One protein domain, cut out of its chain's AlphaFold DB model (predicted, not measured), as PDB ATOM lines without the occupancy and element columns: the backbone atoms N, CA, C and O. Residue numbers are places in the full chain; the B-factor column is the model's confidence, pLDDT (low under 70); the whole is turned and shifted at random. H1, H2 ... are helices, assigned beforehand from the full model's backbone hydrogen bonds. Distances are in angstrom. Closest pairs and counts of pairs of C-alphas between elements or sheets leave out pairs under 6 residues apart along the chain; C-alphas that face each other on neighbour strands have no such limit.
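Overview. This is residues 41 to 107 of the 126 residues of an uncharacterized protein of marine sediment metagenome (UniProt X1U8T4). The domain has little regular structure: a body made mostly of loops holds two helices at a slant to each other, short H1 and longer H2, and a tail, residues 95 to 107, sticks out from the last end of H2. The loop round Gly 74 reaches the opposite end. The printed part has 67 residues, 19 of them in named elements, H1 then H2, with no named strand; the class is all helix. It is only just loose, close to compact, with a radius of gyration of the C-alphas of 13.2 A, and elongated, spanning 44 by 26 by 19 A.

Arrangement. H1, residues 56 to 61, and H2, residues 83 to 95, are close but not clearly touching; their closest C-alphas, of Ala 58 and Leu 89, are 7.2 A apart. They run the same way at a steep tilt of 54 degrees. In both, every O i to N i+4 pair is within hydrogen-bond range.

Along the chain. H1 begins at C-alpha 56 (-40.232, -4.140, 40.469) and is 8.6 A long. H2, 17.6 A long, ends at C-alpha 95 (-55.710, -13.351, 45.278).

Size, cuts and confidence. The farthest C-alphas, of Gly 74 and Lys 100, are 44.7 A apart. The link from H1 to H2 is long, 21 residues. The printed part has no cut, and no printed residue is under pLDDT 70.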
ATOM      1  N   VAL A  41     -49.681 -18.273  34.268       87.44
ATOM      2  CA  VAL A  41     -48.328 -17.859  34.643       87.44
ATOM      3  C   VAL A  41     -48.235 -16.353  34.412       87.44
ATOM      4  O   VAL A  41     -48.195 -15.918  33.257       87.44
ATOM      5  N   PRO A  42     -48.232 -15.531  35.474       93.06
ATOM      6  CA  PRO A  42     -48.126 -14.087  35.339       93.06
ATOM      7  C   PRO A  42     -46.673 -13.700  35.042       93.06
ATOM      8  O   PRO A  42     -45.952 -13.234  35.918       93.06
ATOM      9  N   PHE A  43     -46.233 -13.878  33.791       92.25
ATOM     10  CA  PHE A  43     -44.828 -13.702  33.391       92.25
ATOM     11  C   PHE A  43     -44.208 -12.385  33.870       92.25
ATOM     12  O   PHE A  43     -43.089 -12.385  34.353       92.25
ATOM     13  N   ARG A  44     -44.937 -11.264  33.790       94.31
ATOM     14  CA  ARG A  44     -44.431  -9.962  34.258       94.31
ATOM     15  C   ARG A  44     -44.159  -9.935  35.769       94.31
ATOM     16  O   ARG A  44     -43.258  -9.224  36.197       94.31
ATOM     17  N   TRP A  45     -44.944 -10.662  36.562       96.88
ATOM     18  CA  TRP A  45     -44.808 -10.706  38.020       96.88
ATOM     19  C   TRP A  45     -43.623 -11.553  38.455       96.88
ATOM     20  O   TRP A  45     -42.948 -11.203  39.412       96.88
ATOM     21  N   THR A  46     -43.329 -12.629  37.730       95.44
ATOM     22  CA  THR A  46     -42.237 -13.550  38.066       95.44
ATOM     23  C   THR A  46     -40.860 -13.073  37.584       95.44
ATOM     24  O   THR A  46     -39.896 -13.842  37.610       95.44
ATOM     25  N   MET A  47     -40.742 -11.808  37.161       96.94
ATOM     26  CA  MET A  47     -39.490 -11.196  36.714       96.94
ATOM     27  C   MET A  47     -38.791 -10.402  37.826       96.94
ATOM     28  O   MET A  47     -39.428  -9.687  38.598       96.94
ATOM     29  N   LYS A  48     -37.458 -10.462  37.834       96.56
ATOM     30  CA  LYS A  48     -36.545  -9.677  38.671       96.56
ATOM     31  C   LYS A  48     -35.445  -9.029  37.829       96.56
ATOM     32  O   LYS A  48     -35.144  -9.471  36.719       96.56
ATOM     33  N   THR A  49     -34.807  -8.007  38.378       96.69
ATOM     34  CA  THR A  49     -33.570  -7.440  37.830       96.69
ATOM     35  C   THR A  49     -32.424  -8.426  38.053       96.69
ATOM     36  O   THR A  49     -32.219  -8.911  39.168       96.69
ATOM     37  N   ALA A  50     -31.666  -8.742  37.003       94.50
ATOM     38  CA  ALA A  50     -30.631  -9.771  37.077       94.50
ATOM     39  C   ALA A  50     -29.460  -9.366  37.990       94.50
ATOM     40  O   ALA A  50     -28.876 -10.225  38.640       94.50
ATOM     41  N   GLU A  51     -29.142  -8.071  38.053       93.94
ATOM     42  CA  GLU A  51     -27.976  -7.523  38.755       93.94
ATOM     43  C   GLU A  51     -28.131  -7.477  40.278       93.94
ATOM     44  O   GLU A  51     -27.149  -7.648  40.987       93.94
ATOM     45  N   ASN A  52     -29.337  -7.199  40.777       94.69
ATOM     46  CA  ASN A  52     -29.585  -6.967  42.207       94.69
ATOM     47  C   ASN A  52     -30.769  -7.767  42.755       94.69
ATOM     48  O   ASN A  52     -31.224  -7.514  43.866       94.69
ATOM     49  N   HIS A  53     -31.312  -8.670  41.943       96.81
ATOM     50  CA  HIS A  53     -32.385  -9.582  42.306       96.81
ATOM     51  C   HIS A  53     -33.699  -8.935  42.760       96.81
ATOM     52  O   HIS A  53     -34.588  -9.646  43.217       96.81
ATOM     53  N   ARG A  54     -33.881  -7.624  42.580       97.25
ATOM     54  CA  ARG A  54     -35.113  -6.931  42.980       97.25
ATOM     55  C   ARG A  54     -36.255  -7.196  42.006       97.25
ATOM     56  O   ARG A  54     -36.057  -7.164  40.789       97.25
ATOM     57  N   SER A  55     -37.461  -7.388  42.536       97.81
ATOM     58  CA  SER A  55     -38.695  -7.410  41.749       97.81
ATOM     59  C   SER A  55     -39.356  -6.036  41.779       97.81
ATOM     60  O   SER A  55     -39.748  -5.546  42.834       97.81
ATOM     61  N   LYS A  56     -39.538  -5.431  40.599       97.50
ATOM     62  CA  LYS A  56     -40.232  -4.140  40.469       97.50
ATOM     63  C   LYS A  56     -41.671  -4.209  40.989       97.50
ATOM     64  O   LYS A  56     -42.141  -3.257  41.592       97.50
ATOM     65  N   ILE A  57     -42.357  -5.331  40.762       97.62
ATOM     66  CA  ILE A  57     -43.737  -5.523  41.226       97.62
ATOM     67  C   ILE A  57     -43.789  -5.623  42.751       97.62
ATOM     68  O   ILE A  57     -44.655  -5.006  43.363       97.62
ATOM     69  N   ALA A  58     -42.856  -6.360  43.359       97.56
ATOM     70  CA  ALA A  58     -42.793  -6.454  44.813       97.56
ATOM     71  C   ALA A  58     -42.487  -5.098  45.459       97.56
ATOM     72  O   ALA A  58     -43.145  -4.737  46.430       97.56
ATOM     73  N   ASP A  59     -41.556  -4.332  44.880       97.69
ATOM     74  CA  ASP A  59     -41.218  -2.982  45.339       97.69
ATOM     75  C   ASP A  59     -42.421  -2.023  45.231       97.69
ATOM     76  O   ASP A  59     -42.700  -1.272  46.162       97.69
ATOM     77  N   GLU A  60     -43.158  -2.057  44.113       97.75
ATOM     78  CA  GLU A  60     -44.335  -1.201  43.881       97.75
ATOM     79  C   GLU A  60     -45.511  -1.525  44.814       97.75
ATOM     80  O   GLU A  60     -46.254  -0.623  45.198       97.75
ATOM     81  N   LEU A  61     -45.693  -2.801  45.163       96.88
ATOM     82  CA  LEU A  61     -46.822  -3.276  45.971       96.88
ATOM     83  C   LEU A  61     -46.472  -3.494  47.451       96.88
ATOM     84  O   LEU A  61     -47.364  -3.795  48.239       96.88
ATOM     85  N   GLY A  62     -45.202  -3.336  47.836       97.25
ATOM     86  CA  GLY A  62     -44.731  -3.557  49.205       97.25
ATOM     87  C   GLY A  62     -44.849  -5.013  49.668       97.25
ATOM     88  O   GLY A  62     -45.210  -5.253  50.817       97.25
ATOM     89  N   LEU A  63     -44.592  -5.976  48.776       97.31
ATOM     90  CA  LEU A  63     -44.726  -7.408  49.076       97.31
ATOM     91  C   LEU A  63     -43.560  -7.930  49.917       97.31
ATOM     92  O   LEU A  63     -42.463  -7.364  49.891       97.31
ATOM     93  N   ALA A  64     -43.773  -9.054  50.604       97.00
ATOM     94  CA  ALA A  64     -42.735  -9.739  51.374       97.00
ATOM     95  C   ALA A  64     -41.747 -10.488  50.454       97.00
ATOM     96  O   ALA A  64     -41.684 -11.715  50.435       97.00
ATOM     97  N   TYR A  65     -40.983  -9.730  49.671       98.06
ATOM     98  CA  TYR A  65     -39.962 -10.220  48.750       98.06
ATOM     99  C   TYR A  65     -38.570  -9.865  49.270       98.06
ATOM    100  O   TYR A  65     -38.294  -8.704  49.579       98.06
ATOM    101  N   ASP A  66     -37.673 -10.846  49.297       98.00
ATOM    102  CA  ASP A  66     -36.308 -10.688  49.789       98.00
ATOM    103  C   ASP A  66     -35.285 -10.999  48.676       98.00
ATOM    104  O   ASP A  66     -35.096 -12.169  48.316       98.00
ATOM    105  N   PRO A  67     -34.615  -9.977  48.105       97.00
ATOM    106  CA  PRO A  67     -33.593 -10.172  47.080       97.00
ATOM    107  C   PRO A  67     -32.404 -11.020  47.545       97.00
ATOM    108  O   PRO A  67     -31.797 -11.693  46.713       97.00
ATOM    109  N   ASP A  68     -32.090 -11.021  48.844       96.88
ATOM    110  CA  ASP A  68     -30.916 -11.711  49.393       96.88
ATOM    111  C   ASP A  68     -31.135 -13.230  49.492       96.88
ATOM    112  O   ASP A  68     -30.181 -14.004  49.579       96.88
ATOM    113  N   LYS A  69     -32.395 -13.681  49.421       95.88
ATOM    114  CA  LYS A  69     -32.757 -15.106  49.358       95.88
ATOM    115  C   LYS A  69     -32.641 -15.708  47.958       95.88
ATOM    116  O   LYS A  69     -32.815 -16.921  47.797       95.88
ATOM    117  N   GLU A  70     -32.416 -14.891  46.932       95.62
ATOM    118  CA  GLU A  70     -32.245 -15.393  45.574       95.62
ATOM    119  C   GLU A  70     -30.901 -16.130  45.428       95.62
ATOM    120  O   GLU A  70     -29.864 -15.610  45.832       95.62
ATOM    121  N   PRO A  71     -30.892 -17.339  44.839       92.69
ATOM    122  CA  PRO A  71     -29.677 -18.126  44.691       92.69
ATOM    123  C   PRO A  71     -28.750 -17.551  43.614       92.69
ATOM    124  O   PRO A  71     -29.206 -17.110  42.552       92.69
ATOM    125  N   ASP A  72     -27.441 -17.658  43.845       90.25
ATOM    126  CA  ASP A  72     -26.441 -17.488  42.792       90.25
ATOM    127  C   ASP A  72     -26.387 -18.755  41.931       90.25
ATOM    128  O   ASP A  72     -26.056 -19.845  42.396       90.25
ATOM    129  N   LEU A  73     -26.752 -18.611  40.658       89.31
ATOM    130  CA  LEU A  73     -26.803 -19.717  39.704       89.31
ATOM    131  C   LEU A  73     -25.554 -19.820  38.825       89.31
ATOM    132  O   LEU A  73     -25.495 -20.709  37.971       89.31
ATOM    133  N   GLY A  74     -24.587 -18.909  38.974       89.94
ATOM    134  CA  GLY A  74     -23.427 -18.802  38.085       89.94
ATOM    135  C   GLY A  74     -23.752 -18.230  36.696       89.94
ATOM    136  O   GLY A  74     -22.887 -18.179  35.825       89.94
ATOM    137  N   PHE A  75     -24.994 -17.788  36.465       90.19
ATOM    138  CA  PHE A  75     -25.418 -17.088  35.253       90.19
ATOM    139  C   PHE A  75     -26.506 -16.057  35.563       90.19
ATOM    140  O   PHE A  75     -27.253 -16.174  36.534       90.19
ATOM    141  N   LYS A  76     -26.629 -15.044  34.700       91.38
ATOM    142  CA  LYS A  76     -27.669 -14.019  34.837       91.38
ATOM    143  C   LYS A  76     -29.036 -14.570  34.436       91.38
ATOM    144  O   LYS A  76     -29.206 -15.085  33.333       91.38
ATOM    145  N   THR A  77     -30.025 -14.383  35.304       93.50
ATOM    146  CA  THR A  77     -31.430 -14.699  35.035       93.50
ATOM    147  C   THR A  77     -32.325 -13.546  35.460       93.50
ATOM    148  O   THR A  77     -32.092 -12.898  36.479       93.50
ATOM    149  N   ILE A  78     -33.362 -13.306  34.663       95.94
ATOM    150  CA  ILE A  78     -34.415 -12.331  34.958       95.94
ATOM    151  C   ILE A  78     -35.605 -12.971  35.672       95.94
ATOM    152  O   ILE A  78     -36.575 -12.284  35.950       95.94
ATOM    153  N   TRP A  79     -35.578 -14.278  35.932       95.81
ATOM    154  CA  TRP A  79     -36.673 -14.989  36.590       95.81
ATOM    155  C   TRP A  79     -36.386 -15.144  38.074       95.81
ATOM    156  O   TRP A  79     -35.284 -15.561  38.435       95.81
ATOM    157  N   VAL A  80     -37.382 -14.853  38.907       96.81
ATOM    158  CA  VAL A  80     -37.368 -15.163  40.344       96.81
ATOM    159  C   VAL A  80     -37.193 -16.669  40.528       96.81
ATOM    160  O   VAL A  80     -37.863 -17.454  39.856       96.81
ATOM    161  N   GLN A  81     -36.257 -17.058  41.390       94.94
ATOM    162  CA  GLN A  81     -35.858 -18.451  41.599       94.94
ATOM    163  C   GLN A  81     -36.191 -18.948  43.004       94.94
ATOM    164  O   GLN A  81     -36.436 -20.142  43.182       94.94
ATOM    165  N   ASN A  82     -36.158 -18.067  44.010       95.56
ATOM    166  CA  ASN A  82     -36.446 -18.469  45.377       95.56
ATOM    167  C   ASN A  82     -37.939 -18.791  45.532       95.56
ATOM    168  O   ASN A  82     -38.804 -18.036  45.085       95.56
ATOM    169  N   HIS A  83     -38.238 -19.908  46.194       94.75
ATOM    170  CA  HIS A  83     -39.605 -20.403  46.327       94.75
ATOM    171  C   HIS A  83     -40.521 -19.475  47.143       94.75
ATOM    172  O   HIS A  83     -41.696 -19.359  46.806       94.75
ATOM    173  N   GLU A  84     -40.013 -18.809  48.186       97.62
ATOM    174  CA  GLU A  84     -40.807 -17.902  49.029       97.62
ATOM    175  C   GLU A  84     -41.163 -16.644  48.242       97.62
ATOM    176  O   GLU A  84     -42.334 -16.289  48.140       97.62
ATOM    177  N   ASN A  85     -40.164 -16.045  47.590       97.75
ATOM    178  CA  ASN A  85     -40.346 -14.888  46.718       97.75
ATOM    179  C   ASN A  85     -41.337 -15.181  45.585       97.75
ATOM    180  O   ASN A  85     -42.227 -14.383  45.293       97.75
ATOM    181  N   GLN A  86     -41.177 -16.333  44.929       95.94
ATOM    182  CA  GLN A  86     -42.047 -16.731  43.829       95.94
ATOM    183  C   GLN A  86     -43.475 -16.982  44.316       95.94
ATOM    184  O   GLN A  86     -44.422 -16.555  43.655       95.94
ATOM    185  N   ARG A  87     -43.636 -17.637  45.470       96.62
ATOM    186  CA  ARG A  87     -44.942 -17.881  46.078       96.62
ATOM    187  C   ARG A  87     -45.640 -16.577  46.455       96.62
ATOM    188  O   ARG A  87     -46.790 -16.416  46.079       96.62
ATOM    189  N   GLU A  88     -44.953 -15.634  47.095       97.56
ATOM    190  CA  GLU A  88     -45.522 -14.328  47.464       97.56
ATOM    191  C   GLU A  88     -46.085 -13.586  46.239       97.56
ATOM    192  O   GLU A  88     -47.216 -13.094  46.247       97.56
ATOM    193  N   LEU A  89     -45.319 -13.558  45.144       97.62
ATOM    194  CA  LEU A  89     -45.734 -12.936  43.887       97.62
ATOM    195  C   LEU A  89     -46.942 -13.645  43.258       97.62
ATOM    196  O   LEU A  89     -47.867 -12.983  42.781       97.62
ATOM    197  N   LEU A  90     -46.934 -14.979  43.224       96.44
ATOM    198  CA  LEU A  90     -48.000 -15.770  42.606       96.44
ATOM    199  C   LEU A  90     -49.287 -15.747  43.436       96.44
ATOM    200  O   LEU A  90     -50.356 -15.511  42.872       96.44
ATOM    201  N   ASP A  91     -49.185 -15.940  44.749       96.12
ATOM    202  CA  ASP A  91     -50.318 -15.937  45.675       96.12
ATOM    203  C   ASP A  91     -51.002 -14.562  45.655       96.12
ATOM    204  O   ASP A  91     -52.225 -14.491  45.519       96.12
ATOM    205  N   THR A  92     -50.226 -13.468  45.662       96.81
ATOM    206  CA  THR A  92     -50.762 -12.097  45.564       96.81
ATOM    207  C   THR A  92     -51.433 -11.830  44.215       96.81
ATOM    208  O   THR A  92     -52.502 -11.221  44.149       96.81
ATOM    209  N   PHE A  93     -50.836 -12.284  43.108       95.94
ATOM    210  CA  PHE A  93     -51.462 -12.130  41.792       95.94
ATOM    211  C   PHE A  93     -52.808 -12.862  41.725       95.94
ATOM    212  O   PHE A  93     -53.799 -12.319  41.232       95.94
ATOM    213  N   ILE A  94     -52.847 -14.100  42.225       93.69
ATOM    214  CA  ILE A  94     -54.038 -14.951  42.181       93.69
ATOM    215  C   ILE A  94     -55.109 -14.449  43.155       93.69
ATOM    216  O   ILE A  94     -56.291 -14.539  42.828       93.69
ATOM    217  N   SER A  95     -54.739 -13.865  44.300       94.56
ATOM    218  CA  SER A  95     -55.710 -13.351  45.278       94.56
ATOM    219  C   SER A  95     -56.591 -12.226  44.731       94.56
ATOM    220  O   SER A  95     -57.678 -11.994  45.251       94.56
ATOM    221  N   ALA A  96     -56.152 -11.540  43.673       93.25
ATOM    222  CA  ALA A  96     -56.947 -10.527  42.984       93.25
ATOM    223  C   ALA A  96     -57.998 -11.114  42.013       93.25
ATOM    224  O   ALA A  96     -58.797 -10.367  41.440       93.25
ATOM    225  N   ILE A  97     -57.995 -12.433  41.784       92.50
ATOM    226  CA  ILE A  97     -58.925 -13.110  40.876       92.50
ATOM    227  C   ILE A  97     -60.144 -13.593  41.666       92.50
ATOM    228  O   ILE A  97     -60.088 -14.567  42.414       92.50
ATOM    229  N   GLU A  98     -61.283 -12.944  41.443       93.19
ATOM    230  CA  GLU A  98     -62.554 -13.264  42.081       93.19
ATOM    231  C   GLU A  98     -63.522 -13.951  41.100       93.19
ATOM    232  O   GLU A  98     -63.816 -13.417  40.016       93.19
ATOM    233  N   PRO A  99     -64.096 -15.113  41.471       91.00
ATOM    234  CA  PRO A  99     -65.115 -15.774  40.668       91.00
ATOM    235  C   PRO A  99     -66.280 -14.833  40.342       91.00
ATOM    236  O   PRO A  99     -66.821 -14.170  41.226       91.00
ATOM    237  N   LYS A 100     -66.697 -14.818  39.070       92.12
ATOM    238  CA  LYS A 100     -67.822 -14.009  38.554       92.12
ATOM    239  C   LYS A 100     -67.636 -12.484  38.657       92.12
ATOM    240  O   LYS A 100     -68.583 -11.750  38.404       92.12
ATOM    241  N   LYS A 101     -66.445 -12.000  39.017       94.94
ATOM    242  CA  LYS A 101     -66.127 -10.560  39.090       94.94
ATOM    243  C   LYS A 101     -64.890 -10.182  38.288       94.94
ATOM    244  O   LYS A 101     -64.784  -9.052  37.823       94.94
ATOM    245  N   SER A 102     -63.967 -11.121  38.103       92.94
ATOM    246  CA  SER A 102     -62.794 -10.926  37.259       92.94
ATOM    247  C   SER A 102     -63.077 -11.294  35.806       92.94
ATOM    248  O   SER A 102     -63.767 -12.271  35.511       92.94
ATOM    249  N   LEU A 103     -62.483 -10.529  34.892       91.69
ATOM    250  CA  LEU A 103     -62.506 -10.796  33.458       91.69
ATOM    251  C   LEU A 103     -61.149 -11.359  33.018       91.69
ATOM    252  O   LEU A 103     -60.111 -10.761  33.293       91.69
ATOM    253  N   ILE A 104     -61.158 -12.502  32.327       88.25
ATOM    254  CA  ILE A 104     -59.951 -13.172  31.823       88.25
ATOM    255  C   ILE A 104     -60.003 -13.206  30.295       88.25
ATOM    256  O   ILE A 104     -60.943 -13.743  29.709       88.25
ATOM    257  N   PHE A 105     -58.973 -12.657  29.651       86.88
ATOM    258  CA  PHE A 105     -58.828 -12.669  28.197       86.88
ATOM    259  C   PHE A 105     -57.920 -13.817  27.760       86.88
ATOM    260  O   PHE A 105     -56.740 -13.857  28.109       86.88
ATOM    261  N   PHE A 106     -58.456 -14.733  26.955       83.06
ATOM    262  CA  PHE A 106     -57.677 -15.800  26.333       83.06
ATOM    263  C   PHE A 106     -57.204 -15.367  24.948       83.06
ATOM    264  O   PHE A 106     -58.006 -14.977  24.102       83.06
ATOM    265  N   TYR A 107     -55.899 -15.476  24.704       79.88
ATOM    266  CA  TYR A 107     -55.310 -15.223  23.394       79.88
ATOM    267  C   TYR A 107     -54.896 -16.542  22.732       79.88
ATOM    268  O   TYR A 107     -53.996 -17.230  23.210       79.88
TER     269      TYR A 107